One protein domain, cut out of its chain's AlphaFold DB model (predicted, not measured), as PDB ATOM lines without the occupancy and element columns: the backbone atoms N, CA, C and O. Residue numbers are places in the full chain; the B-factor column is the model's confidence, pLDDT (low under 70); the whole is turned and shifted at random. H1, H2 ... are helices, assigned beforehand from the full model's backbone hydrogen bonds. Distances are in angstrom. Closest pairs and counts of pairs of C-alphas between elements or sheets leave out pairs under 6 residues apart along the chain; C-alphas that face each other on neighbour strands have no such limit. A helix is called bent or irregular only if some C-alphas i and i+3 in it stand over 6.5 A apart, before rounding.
ATOM      1  N   VAL A 105      -4.166 -47.285  17.364       79.62
ATOM      2  CA  VAL A 105      -4.752 -47.406  18.714       79.62
ATOM      3  C   VAL A 105      -5.848 -48.478  18.750       79.62
ATOM      4  O   VAL A 105      -5.976 -49.212  19.733       79.62
ATOM      5  N   GLU A 106      -6.618 -48.614  17.669       78.00
ATOM      6  CA  GLU A 106      -7.660 -49.635  17.563       78.00
ATOM      7  C   GLU A 106      -7.072 -51.040  17.451       78.00
ATOM      8  O   GLU A 106      -7.567 -51.965  18.101       78.00
ATOM      9  N   LEU A 107      -5.989 -51.180  16.685       76.19
ATOM     10  CA  LEU A 107      -5.226 -52.419  16.600       76.19
ATOM     11  C   LEU A 107      -4.702 -52.835  17.981       76.19
ATOM     12  O   LEU A 107      -4.864 -53.985  18.383       76.19
ATOM     13  N   LEU A 108      -4.135 -51.900  18.747       75.06
ATOM     14  CA  LEU A 108      -3.655 -52.182  20.102       75.06
ATOM     15  C   LEU A 108      -4.780 -52.629  21.036       75.06
ATOM     16  O   LEU A 108      -4.613 -53.582  21.795       75.06
ATOM     17  N   LEU A 109      -5.949 -51.993  20.953       74.44
ATOM     18  CA  LEU A 109      -7.119 -52.410  21.722       74.44
ATOM     19  C   LEU A 109      -7.584 -53.826  21.338       74.44
ATOM     20  O   LEU A 109      -8.020 -54.587  22.205       74.44
ATOM     21  N   TRP A 110      -7.507 -54.179  20.052       76.38
ATOM     22  CA  TRP A 110      -7.830 -55.519  19.565       76.38
ATOM     23  C   TRP A 110      -6.841 -56.572  20.082       76.38
ATOM     24  O   TRP A 110      -7.287 -57.611  20.571       76.38
ATOM     25  N   LEU A 111      -5.538 -56.267  20.060       68.88
ATOM     26  CA  LEU A 111      -4.468 -57.138  20.563       68.88
ATOM     27  C   LEU A 111      -4.609 -57.412  22.065       68.88
ATOM     28  O   LEU A 111      -4.567 -58.564  22.487       68.88
ATOM     29  N   VAL A 112      -4.859 -56.369  22.864       68.62
ATOM     30  CA  VAL A 112      -5.088 -56.506  24.314       68.62
ATOM     31  C   VAL A 112      -6.317 -57.371  24.611       68.62
ATOM     32  O   VAL A 112      -6.340 -58.088  25.604       68.62
ATOM     33  N   ARG A 113      -7.351 -57.329  23.760       67.00
ATOM     34  CA  ARG A 113      -8.557 -58.157  23.929       67.00
ATOM     35  C   ARG A 113      -8.345 -59.638  23.622       67.00
ATOM     36  O   ARG A 113      -9.079 -60.445  24.184       67.00
ATOM     37  N   HIS A 114      -7.435 -59.974  22.712       64.31
ATOM     38  CA  HIS A 114      -7.239 -61.348  22.239       64.31
ATOM     39  C   HIS A 114      -6.064 -62.067  22.918       64.31
ATOM     40  O   HIS A 114      -5.812 -63.218  22.595       64.31
ATOM     41  N   ASP A 115      -5.384 -61.433  23.882       54.94
ATOM     42  CA  ASP A 115      -4.326 -62.033  24.720       54.94
ATOM     43  C   ASP A 115      -3.122 -62.620  23.938       54.94
ATOM     44  O   ASP A 115      -2.294 -63.364  24.463       54.94
ATOM     45  N   GLU A 116      -2.966 -62.247  22.664       53.72
ATOM     46  CA  GLU A 116      -1.909 -62.738  21.772       53.72
ATOM     47  C   GLU A 116      -0.667 -61.831  21.799       53.72
ATOM     48  O   GLU A 116      -0.243 -61.258  20.795       53.72
ATOM     49  N   ILE A 117      -0.015 -61.734  22.960       51.75
ATOM     50  CA  ILE A 117       1.248 -60.982  23.135       51.75
ATOM     51  C   ILE A 117       2.396 -61.593  22.283       51.75
ATOM     52  O   ILE A 117       3.401 -60.946  21.991       51.75
ATOM     53  N   ALA A 118       2.240 -62.831  21.794       48.50
ATOM     54  CA  ALA A 118       3.201 -63.493  20.906       48.50
ATOM     55  C   ALA A 118       3.100 -63.075  19.417       48.50
ATOM     56  O   ALA A 118       4.017 -63.372  18.645       48.50
ATOM     57  N   ALA A 119       2.038 -62.372  18.998       50.12
ATOM     58  CA  ALA A 119       1.803 -62.004  17.594       50.12
ATOM     59  C   ALA A 119       2.622 -60.785  17.111       50.12
ATOM     60  O   ALA A 119       2.737 -60.556  15.905       50.12
ATOM     61  N   GLU A 120       3.256 -60.033  18.020       51.06
ATOM     62  CA  GLU A 120       3.989 -58.788  17.720       51.06
ATOM     63  C   GLU A 120       5.058 -58.956  16.621       51.06
ATOM     64  O   GLU A 120       5.195 -58.117  15.729       51.06
ATOM     65  N   ARG A 121       5.809 -60.067  16.656       45.81
ATOM     66  CA  ARG A 121       6.900 -60.337  15.701       45.81
ATOM     67  C   ARG A 121       6.401 -60.770  14.319       45.81
ATOM     68  O   ARG A 121       7.066 -60.488  13.325       45.81
ATOM     69  N   VAL A 122       5.253 -61.445  14.245       49.91
ATOM     70  CA  VAL A 122       4.656 -61.914  12.980       49.91
ATOM     71  C   VAL A 122       3.925 -60.764  12.274       49.91
ATOM     72  O   VAL A 122       4.043 -60.625  11.058       49.91
ATOM     73  N   MET A 123       3.275 -59.880  13.038       52.88
ATOM     74  CA  MET A 123       2.526 -58.731  12.514       52.88
ATOM     75  C   MET A 123       3.429 -57.635  11.938       52.88
ATOM     76  O   MET A 123       3.133 -57.120  10.865       52.88
ATOM     77  N   LEU A 124       4.566 -57.315  12.576       51.38
ATOM     78  CA  LEU A 124       5.534 -56.358  12.012       51.38
ATOM     79  C   LEU A 124       6.020 -56.808  10.635       51.38
ATOM     80  O   LEU A 124       6.103 -55.995   9.718       51.38
ATOM     81  N   ARG A 125       6.301 -58.106  10.481       50.03
ATOM     82  CA  ARG A 125       6.717 -58.698   9.207       50.03
ATOM     83  C   ARG A 125       5.613 -58.610   8.156       50.03
ATOM     84  O   ARG A 125       5.903 -58.267   7.021       50.03
ATOM     85  N   GLN A 126       4.365 -58.886   8.528       53.31
ATOM     86  CA  GLN A 126       3.224 -58.811   7.613       53.31
ATOM     87  C   GLN A 126       2.922 -57.372   7.181       53.31
ATOM     88  O   GLN A 126       2.781 -57.132   5.990       53.31
ATOM     89  N   ILE A 127       2.905 -56.413   8.112       53.41
ATOM     90  CA  ILE A 127       2.690 -54.987   7.812       53.41
ATOM     91  C   ILE A 127       3.818 -54.454   6.923       53.41
ATOM     92  O   ILE A 127       3.559 -53.775   5.935       53.41
ATOM     93  N   THR A 128       5.074 -54.795   7.234       52.00
ATOM     94  CA  THR A 128       6.227 -54.362   6.428       52.00
ATOM     95  C   THR A 128       6.292 -55.055   5.064       52.00
ATOM     96  O   THR A 128       6.606 -54.393   4.084       52.00
ATOM     97  N   GLN A 129       5.951 -56.344   4.945       54.94
ATOM     98  CA  GLN A 129       5.866 -57.018   3.639       54.94
ATOM     99  C   GLN A 129       4.722 -56.470   2.786       54.94
ATOM    100  O   GLN A 129       4.950 -56.142   1.631       54.94
ATOM    101  N   GLN A 130       3.531 -56.276   3.361       51.03
ATOM    102  CA  GLN A 130       2.410 -55.637   2.663       51.03
ATOM    103  C   GLN A 130       2.752 -54.203   2.227       51.03
ATOM    104  O   GLN A 130       2.311 -53.768   1.169       51.03
ATOM    105  N   PHE A 131       3.576 -53.489   3.003       50.72
ATOM    106  CA  PHE A 131       4.120 -52.178   2.642       50.72
ATOM    107  C   PHE A 131       5.066 -52.237   1.430       50.72
ATOM    108  O   PHE A 131       4.931 -51.422   0.521       50.72
ATOM    109  N   PHE A 132       5.996 -53.199   1.378       51.16
ATOM    110  CA  PHE A 132       6.921 -53.337   0.244       51.16
ATOM    111  C   PHE A 132       6.246 -53.908  -1.017       51.16
ATOM    112  O   PHE A 132       6.576 -53.485  -2.125       51.16
ATOM    113  N   ASP A 133       5.263 -54.798  -0.864       50.88
ATOM    114  CA  ASP A 133       4.490 -55.371  -1.975       50.88
ATOM    115  C   ASP A 133       3.530 -54.341  -2.611       50.88
ATOM    116  O   ASP A 133       3.187 -54.446  -3.790       50.88
ATOM    117  N   ALA A 134       3.142 -53.293  -1.870       44.38
ATOM    118  CA  ALA A 134       2.280 -52.198  -2.326       44.38
ATOM    119  C   ALA A 134       3.023 -51.050  -3.045       44.38
ATOM    120  O   ALA A 134       2.457 -49.971  -3.208       44.38
ATOM    121  N   SER A 135       4.256 -51.264  -3.525       44.09
ATOM    122  CA  SER A 135       5.094 -50.296  -4.269       44.09
ATOM    123  C   SER A 135       4.540 -49.882  -5.659       44.09
ATOM    124  O   SER A 135       5.297 -49.654  -6.604       44.09
ATOM    125  N   SER A 136       3.219 -49.781  -5.817       47.41
ATOM    126  CA  SER A 136       2.563 -49.172  -6.978       47.41
ATOM    127  C   SER A 136       2.217 -47.705  -6.655       47.41
ATOM    128  O   SER A 136       1.573 -47.457  -5.638       47.41
ATOM    129  N   PRO A 137       2.622 -46.727  -7.483       50.91
ATOM    130  CA  PRO A 137       2.683 -45.306  -7.107       50.91
ATOM    131  C   PRO A 137       1.349 -44.549  -6.908       50.91
ATOM    132  O   PRO A 137       1.398 -43.397  -6.489       50.91
ATOM    133  N   ASP A 138       0.172 -45.147  -7.132       49.47
ATOM    134  CA  ASP A 138      -1.061 -44.360  -7.366       49.47
ATOM    135  C   ASP A 138      -2.153 -44.413  -6.269       49.47
ATOM    136  O   ASP A 138      -3.237 -43.868  -6.461       49.47
ATOM    137  N   ALA A 139      -1.919 -45.019  -5.098       53.47
ATOM    138  CA  ALA A 139      -2.917 -45.040  -4.008       53.47
ATOM    139  C   ALA A 139      -2.271 -45.059  -2.612       53.47
ATOM    140  O   ALA A 139      -2.514 -45.946  -1.794       53.47
ATOM    141  N   PHE A 140      -1.385 -44.098  -2.365       56.75
ATOM    142  CA  PHE A 140      -0.537 -44.067  -1.179       56.75
ATOM    143  C   PHE A 140      -1.079 -43.126  -0.091       56.75
ATOM    144  O   PHE A 140      -0.990 -41.907  -0.220       56.75
ATOM    145  N   GLU A 141      -1.569 -43.672   1.025       63.19
ATOM    146  CA  GLU A 141      -1.841 -42.892   2.242       63.19
ATOM    147  C   GLU A 141      -0.600 -42.870   3.153       63.19
ATOM    148  O   GLU A 141      -0.557 -43.515   4.203       63.19
ATOM    149  N   LEU A 142       0.432 -42.104   2.764       67.75
ATOM    150  CA  LEU A 142       1.661 -41.913   3.564       67.75
ATOM    151  C   LEU A 142       1.357 -41.559   5.025       67.75
ATOM    152  O   LEU A 142       2.044 -42.002   5.946       67.75
ATOM    153  N   ALA A 143       0.322 -40.738   5.216       66.25
ATOM    154  CA  ALA A 143      -0.109 -40.250   6.515       66.25
ATOM    155  C   ALA A 143      -0.532 -41.391   7.452       66.25
ATOM    156  O   ALA A 143      -0.120 -41.405   8.612       66.25
ATOM    157  N   ALA A 144      -1.276 -42.380   6.943       67.19
ATOM    158  CA  ALA A 144      -1.715 -43.527   7.733       67.19
ATOM    159  C   ALA A 144      -0.515 -44.369   8.197       67.19
ATOM    160  O   ALA A 144      -0.421 -44.753   9.361       67.19
ATOM    161  N   VAL A 145       0.462 -44.595   7.314       70.31
ATOM    162  CA  VAL A 145       1.677 -45.356   7.647       70.31
ATOM    163  C   VAL A 145       2.538 -44.620   8.676       70.31
ATOM    164  O   VAL A 145       3.047 -45.240   9.612       70.31
ATOM    165  N   ALA A 146       2.685 -43.301   8.540       75.44
ATOM    166  CA  ALA A 146       3.457 -42.490   9.477       75.44
ATOM    167  C   ALA A 146       2.910 -42.593  10.912       75.44
ATOM    168  O   ALA A 146       3.687 -42.742  11.858       75.44
ATOM    169  N   GLU A 147       1.585 -42.597  11.079       75.44
ATOM    170  CA  GLU A 147       0.943 -42.759  12.389       75.44
ATOM    171  C   GLU A 147       1.248 -44.128  13.027       75.44
ATOM    172  O   GLU A 147       1.523 -44.227  14.232       75.44
ATOM    173  N   PHE A 148       1.267 -45.187  12.212       75.25
ATOM    174  CA  PHE A 148       1.656 -46.525  12.655       75.25
ATOM    175  C   PHE A 148       3.113 -46.569  13.114       75.25
ATOM    176  O   PHE A 148       3.390 -47.065  14.204       75.25
ATOM    177  N   VAL A 149       4.045 -46.014  12.335       75.75
ATOM    178  CA  VAL A 149       5.476 -46.024  12.677       75.75
ATOM    179  C   VAL A 149       5.739 -45.311  14.004       75.75
ATOM    180  O   VAL A 149       6.442 -45.855  14.857       75.75
ATOM    181  N   VAL A 150       5.130 -44.140  14.221       82.19
ATOM    182  CA  VAL A 150       5.265 -43.383  15.480       82.19
ATOM    183  C   VAL A 150       4.760 -44.199  16.672       82.19
ATOM    184  O   VAL A 150       5.428 -44.276  17.704       82.19
ATOM    185  N   THR A 151       3.609 -44.857  16.528       77.69
ATOM    186  CA  THR A 151       3.030 -45.667  17.609       77.69
ATOM    187  C   THR A 151       3.875 -46.912  17.903       77.69
ATOM    188  O   THR A 151       4.108 -47.239  19.066       77.69
ATOM    189  N   MET A 152       4.396 -47.583  16.872       77.81
ATOM    190  CA  MET A 152       5.278 -48.744  17.036       77.81
ATOM    191  C   MET A 152       6.614 -48.370  17.690       77.81
ATOM    192  O   MET A 152       7.120 -49.129  18.518       77.81
ATOM    193  N   ALA A 153       7.161 -47.191  17.379       81.38
ATOM    194  CA  ALA A 153       8.351 -46.668  18.047       81.38
ATOM    195  C   ALA A 153       8.104 -46.431  19.549       81.38
ATOM    196  O   ALA A 153       8.924 -46.838  20.370       81.38
ATOM    197  N   ALA A 154       6.946 -45.870  19.918       78.50
ATOM    198  CA  ALA A 154       6.564 -45.683  21.320       78.50
ATOM    199  C   ALA A 154       6.434 -47.020  22.082       78.50
ATOM    200  O   ALA A 154       6.861 -47.134  23.230       78.50
ATOM    201  N   LEU A 155       5.903 -48.069  21.444       75.25
ATOM    202  CA  LEU A 155       5.847 -49.413  22.041       75.25
ATOM    203  C   LEU A 155       7.239 -50.020  22.234       75.25
ATOM    204  O   LEU A 155       7.506 -50.636  23.267       75.25
ATOM    205  N   ALA A 156       8.125 -49.845  21.251       76.94
ATOM    206  CA  ALA A 156       9.508 -50.297  21.345       76.94
ATOM    207  C   ALA A 156      10.247 -49.600  22.498       76.94
ATOM    208  O   ALA A 156      10.984 -50.259  23.231       76.94
ATOM    209  N   GLU A 157      10.002 -48.304  22.711       79.69
ATOM    210  CA  GLU A 157      10.532 -47.550  23.850       79.69
ATOM    211  C   GLU A 157      10.031 -48.109  25.188       79.69
ATOM    212  O   GLU A 157      10.846 -48.435  26.055       79.69
ATOM    213  N   VAL A 158       8.712 -48.284  25.344       76.12
ATOM    214  CA  VAL A 158       8.109 -48.856  26.564       76.12
ATOM    215  C   VAL A 158       8.685 -50.242  26.859       76.12
ATOM    216  O   VAL A 158       9.028 -50.542  28.002       76.12
ATOM    217  N   LYS A 159       8.836 -51.086  25.832       74.56
ATOM    218  CA  LYS A 159       9.381 -52.441  25.976       74.56
ATOM    219  C   LYS A 159      10.870 -52.441  26.314       74.56
ATOM    220  O   LYS A 159      11.288 -53.225  27.158       74.56
ATOM    221  N   SER A 160      11.655 -51.568  25.686       81.06
ATOM    222  CA  SER A 160      13.086 -51.424  25.965       81.06
ATOM    223  C   SER A 160      13.323 -51.028  27.424       81.06
ATOM    224  O   SER A 160      14.048 -51.720  28.135       81.06
ATOM    225  N   ARG A 161      12.621 -49.993  27.910       76.81
ATOM    226  CA  ARG A 161      12.709 -49.553  29.312       76.81
ATOM    227  C   ARG A 161      12.262 -50.635  30.297       76.81
ATOM    228  O   ARG A 161      12.898 -50.806  31.323       76.81
ATOM    229  N   ALA A 162      11.215 -51.396  29.973       69.88
ATOM    230  CA  ALA A 162      10.708 -52.455  30.849       69.88
ATOM    231  C   ALA A 162      11.643 -53.675  30.978       69.88
ATOM    232  O   ALA A 162      11.526 -54.425  31.944       69.88
ATOM    233  N   VAL A 163      12.511 -53.923  29.991       78.69
ATOM    234  CA  VAL A 163      13.410 -55.095  29.958       78.69
ATOM    235  C   VAL A 163      14.811 -54.759  30.473       78.69
ATOM    236  O   VAL A 163      15.521 -55.653  30.937       78.69
ATOM    237  N   GLU A 180       9.847 -43.727  34.459       58.91
ATOM    238  CA  GLU A 180       9.752 -44.986  33.724       58.91
ATOM    239  C   GLU A 180       8.312 -45.478  33.511       58.91
ATOM    240  O   GLU A 180       8.026 -46.126  32.504       58.91
ATOM    241  N   LEU A 181       7.389 -45.136  34.415       59.19
ATOM    242  CA  LEU A 181       5.975 -45.524  34.350       59.19
ATOM    243  C   LEU A 181       5.141 -44.564  33.486       59.19
ATOM    244  O   LEU A 181       4.138 -44.988  32.906       59.19
ATOM    245  N   ARG A 182       5.584 -43.307  33.316       66.38
ATOM    246  CA  ARG A 182       4.861 -42.272  32.549       66.38
ATOM    247  C   ARG A 182       4.511 -42.673  31.104       66.38
ATOM    248  O   ARG A 182       3.334 -42.575  30.756       66.38
ATOM    249  N   PRO A 183       5.434 -43.202  30.270       68.56
ATOM    250  CA  PRO A 183       5.105 -43.552  28.883       68.56
ATOM    251  C   PRO A 183       4.074 -44.686  28.779       68.56
ATOM    252  O   PRO A 183       3.231 -44.706  27.881       68.56
ATOM    253  N   ARG A 184       4.108 -45.629  29.731       68.75
ATOM    254  CA  ARG A 184       3.139 -46.728  29.812       68.75
ATOM    255  C   ARG A 184       1.771 -46.228  30.274       68.75
ATOM    256  O   ARG A 184       0.761 -46.627  29.696       68.75
ATOM    257  N   ALA A 185       1.735 -45.359  31.283       71.44
ATOM    258  CA  ALA A 185       0.505 -44.757  31.788       71.44
ATOM    259  C   ALA A 185      -0.199 -43.911  30.712       71.44
ATOM    260  O   ALA A 185      -1.411 -44.043  30.522       71.44
ATOM    261  N   ASP A 186       0.556 -43.123  29.942       78.06
ATOM    262  CA  ASP A 186       0.022 -42.323  28.836       78.06
ATOM    263  C   ASP A 186      -0.597 -43.190  27.730       78.06
ATOM    264  O   ASP A 186      -1.687 -42.883  27.232       78.06
ATOM    265  N   LEU A 187       0.046 -44.309  27.374       75.38
ATOM    266  CA  LEU A 187      -0.493 -45.248  26.390       75.38
ATOM    267  C   LEU A 187      -1.794 -45.900  26.880       75.38
ATOM    268  O   LEU A 187      -2.774 -45.968  26.135       75.38
ATOM    269  N   VAL A 188      -1.828 -46.347  28.138       77.06
ATOM    270  CA  VAL A 188      -3.028 -46.941  28.747       77.06
ATOM    271  C   VAL A 188      -4.174 -45.928  28.796       77.06
ATOM    272  O   VAL A 188      -5.299 -46.271  28.429       77.06
ATOM    273  N   ARG A 189      -3.899 -44.670  29.169       83.00
ATOM    274  CA  ARG A 189      -4.897 -43.589  29.148       83.00
ATOM    275  C   ARG A 189      -5.489 -43.416  27.750       83.00
ATOM    276  O   ARG A 189      -6.710 -43.430  27.602       83.00
ATOM    277  N   ARG A 190      -4.641 -43.338  26.720       83.06
ATOM    278  CA  ARG A 190      -5.074 -43.167  25.323       83.06
ATOM    279  C   ARG A 190      -5.916 -44.345  24.821       83.06
ATOM    280  O   ARG A 190      -6.902 -44.136  24.116       83.06
ATOM    281  N   LEU A 191      -5.584 -45.575  25.225       82.44
ATOM    282  CA  LEU A 191      -6.377 -46.769  24.904       82.44
ATOM    283  C   LEU A 191      -7.760 -46.747  25.571       82.44
ATOM    284  O   LEU A 191      -8.757 -47.085  24.929       82.44
ATOM    285  N   LEU A 192      -7.842 -46.332  26.839       83.00
ATOM    286  CA  LEU A 192      -9.110 -46.213  27.566       83.00
ATOM    287  C   LEU A 192     -10.000 -45.102  26.995       83.00
ATOM    288  O   LEU A 192     -11.206 -45.306  26.832       83.00
ATOM    289  N   GLU A 193      -9.419 -43.953  26.644       89.44
ATOM    290  CA  GLU A 193     -10.133 -42.858  25.982       89.44
ATOM    291  C   GLU A 193     -10.706 -43.297  24.635       89.44
ATOM    292  O   GLU A 193     -11.905 -43.133  24.390       89.44
ATOM    293  N   TYR A 194      -9.879 -43.917  23.789       89.12
ATOM    294  CA  TYR A 194     -10.323 -44.418  22.493       89.12
ATOM    295  C   TYR A 194     -11.427 -45.473  22.644       89.12
ATOM    296  O   TYR A 194     -12.456 -45.390  21.972       89.12
ATOM    297  N   LYS A 195     -11.277 -46.422  23.580       86.25
ATOM    298  CA  LYS A 195     -12.314 -47.420  23.888       86.25
ATOM    299  C   LYS A 195     -13.646 -46.756  24.249       86.25
ATOM    300  O   LYS A 195     -14.680 -47.160  23.718       86.25
ATOM    301  N   ARG A 196     -13.628 -45.723  25.101       90.69
ATOM    302  CA  ARG A 196     -14.834 -44.982  25.504       90.69
ATOM    303  C   ARG A 196     -15.545 -44.362  24.300       90.69
ATOM    304  O   ARG A 196     -16.763 -44.481  24.183       90.69
ATOM    305  N   PHE A 197     -14.803 -43.721  23.398       93.31
ATOM    306  CA  PHE A 197     -15.388 -43.124  22.194       93.31
ATOM    307  C   PHE A 197     -15.886 -44.175  21.204       93.31
ATOM    308  O   PHE A 197     -16.965 -44.005  20.641       93.31
ATOM    309  N   LYS A 198     -15.169 -45.292  21.046       87.62
ATOM    310  CA  LYS A 198     -15.601 -46.410  20.200       87.62
ATOM    311  C   LYS A 198     -16.919 -47.021  20.688       87.62
ATOM    312  O   LYS A 198     -17.808 -47.299  19.886       87.62
ATOM    313  N   GLU A 199     -17.080 -47.188  21.998       90.69
ATOM    314  CA  GLU A 199     -18.330 -47.671  22.598       90.69
ATOM    315  C   GLU A 199     -19.478 -46.659  22.433       90.69
ATOM    316  O   GLU A 199     -20.597 -47.048  22.091       90.69
ATOM    317  N   ALA A 200     -19.204 -45.361  22.598       95.19
ATOM    318  CA  ALA A 200     -20.188 -44.303  22.365       95.19
ATOM    319  C   ALA A 200     -20.632 -44.228  20.892       95.19
ATOM    320  O   ALA A 200     -21.829 -44.128  20.618       95.19
ATOM    321  N   ALA A 201     -19.693 -44.334  19.950       93.62
ATOM    322  CA  ALA A 201     -19.977 -44.364  18.517       93.62
ATOM    323  C   ALA A 201     -20.848 -45.572  18.144       93.62
ATOM    324  O   ALA A 201     -21.853 -45.415  17.454       93.62
ATOM    325  N   ALA A 202     -20.540 -46.758  18.678       91.19
ATOM    326  CA  ALA A 202     -21.350 -47.955  18.461       91.19
ATOM    327  C   ALA A 202     -22.785 -47.802  19.002       91.19
ATOM    328  O   ALA A 202     -23.740 -48.266  18.377       91.19
ATOM    329  N   LEU A 203     -22.966 -47.133  20.147       95.94
ATOM    330  CA  LEU A 203     -24.295 -46.833  20.690       95.94
ATOM    331  C   LEU A 203     -25.078 -45.868  19.786       95.94
ATOM    332  O   LEU A 203     -26.268 -46.078  19.554       95.94
ATOM    333  N   LEU A 204     -24.420 -44.822  19.278       96.31
ATOM    334  CA  LEU A 204     -25.031 -43.873  18.345       96.31
ATOM    335  C   LEU A 204     -25.424 -44.553  17.034       96.31
ATOM    336  O   LEU A 204     -26.533 -44.340  16.558       96.31
ATOM    337  N   GLN A 205     -24.570 -45.430  16.508       93.69
ATOM    338  CA  GLN A 205     -24.850 -46.187  15.292       93.69
ATOM    339  C   GLN A 205     -26.086 -47.086  15.448       93.69
ATOM    340  O   GLN A 205     -26.931 -47.125  14.557       93.69
ATOM    341  N   ARG A 206     -26.250 -47.751  16.602       94.50
ATOM    342  CA  ARG A 206     -27.468 -48.530  16.898       94.50
ATOM    343  C   ARG A 206     -28.717 -47.652  16.937       94.50
ATOM    344  O   ARG A 206     -29.717 -47.997  16.322       94.50
ATOM    345  N   ARG A 207     -28.652 -46.496  17.606       95.00
ATOM    346  CA  ARG A 207     -29.780 -45.548  17.650       95.00
ATOM    347  C   ARG A 207     -30.121 -44.974  16.279       95.00
ATOM    348  O   ARG A 207     -31.295 -44.758  16.000       95.00
ATOM    349  N   ALA A 208     -29.114 -44.723  15.445       93.06
ATOM    350  CA  ALA A 208     -29.306 -44.275  14.072       93.06
ATOM    351  C   ALA A 208     -30.018 -45.349  13.239       93.06
ATOM    352  O   ALA A 208     -30.976 -45.027  12.547       93.06
ATOM    353  N   ALA A 209     -29.627 -46.622  13.375       92.38
ATOM    354  CA  ALA A 209     -30.311 -47.737  12.720       92.38
ATOM    355  C   ALA A 209     -31.780 -47.860  13.174       92.38
ATOM    356  O   ALA A 209     -32.676 -47.902  12.338       92.38
ATOM    357  N   GLU A 210     -32.047 -47.799  14.485       93.62
ATOM    358  CA  GLU A 210     -33.420 -47.777  15.021       93.62
ATOM    359  C   GLU A 210     -34.233 -46.565  14.531       93.62
ATOM    360  O   GLU A 210     -35.457 -46.629  14.414       93.62
ATOM    361  N   TRP A 211     -33.579 -45.424  14.301       91.69
ATOM    362  CA  TRP A 211     -34.227 -44.225  13.773       91.69
ATOM    363  C   TRP A 211     -34.527 -44.340  12.280       91.69
ATOM    364  O   TRP A 211     -35.592 -43.904  11.857       91.69
TER     365      TRP A 211
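This is residues 105 to 163 and 180 to 211 of the 341 residues of the protein "Chromosome segregation protein ScpA" of Planctomycetes bacterium (UniProt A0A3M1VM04). Picture an open V of two long helices, H3 and H4, with the short helix H1 beginning inside it beside H4 and running away from it to H2, which keeps apart from both long helices. Residues 199 to 211 of H4 stick out as an arm, and residues 132 to 144, of which 132 to 133 belong to H2 and 142 to 144 to H3, stand free where the chain passes from H2 to H3. The 91 printed residues include four named helices, H1 to H4 in chain order, and no named strand: all helix. The whole is loose, with a radius of gyration of the C-alphas of 16.5 A, and flat, spanning 45 by 42 by 23 A.

Start with H1, residues 105 to 114. It touches residues 190 to 195 of H4, residues 182 to 211, about perpendicular at 89 degrees; look at the closest C-alphas, Val 105 and Leu 191, 6.4 A apart. A tight link leads to H2, residues 117 to 133, close to H1 but not clearly touching: the closest C-alphas, Leu 111 and Ile 117, are 7.4 A apart. H2 is apart from H4 and from H3, residues 142 to 163. H3 only just touches H4, with 3 pairs of C-alphas within 8 A, the closest Val 158 and Arg 184 at 6.3 A; they run opposite ways at a steep tilt of 45 degrees. H1 and H3 are near each other. In H1, H3 and H4 every O i to N i+4 pair is within hydrogen-bond range; in H2, 10 of 13 are.

Find C-alpha 105 at (-4.752, -47.406, 18.714), where H1 begins its 14.6 A. H2 covers 25.9 A and is irregular: C-alphas 118 and 121 are 7.1 A apart. H3 runs 31.8 A from C-alpha 142 at (1.661, -41.913, 3.564). H4 runs 43.4 A to C-alpha 211 at (-34.227, -44.225, 13.773).

The two C-alphas farthest apart, Val 163 and Trp 211, are 51.5 A apart. Residues 164 to 179 are not printed; C-alphas 163 and 180 stand 11.4 A apart across the cut. The link from H2 to H3 is short. The model's pLDDT is under 70 at residues 111 to 144, 162 and 180 to 184.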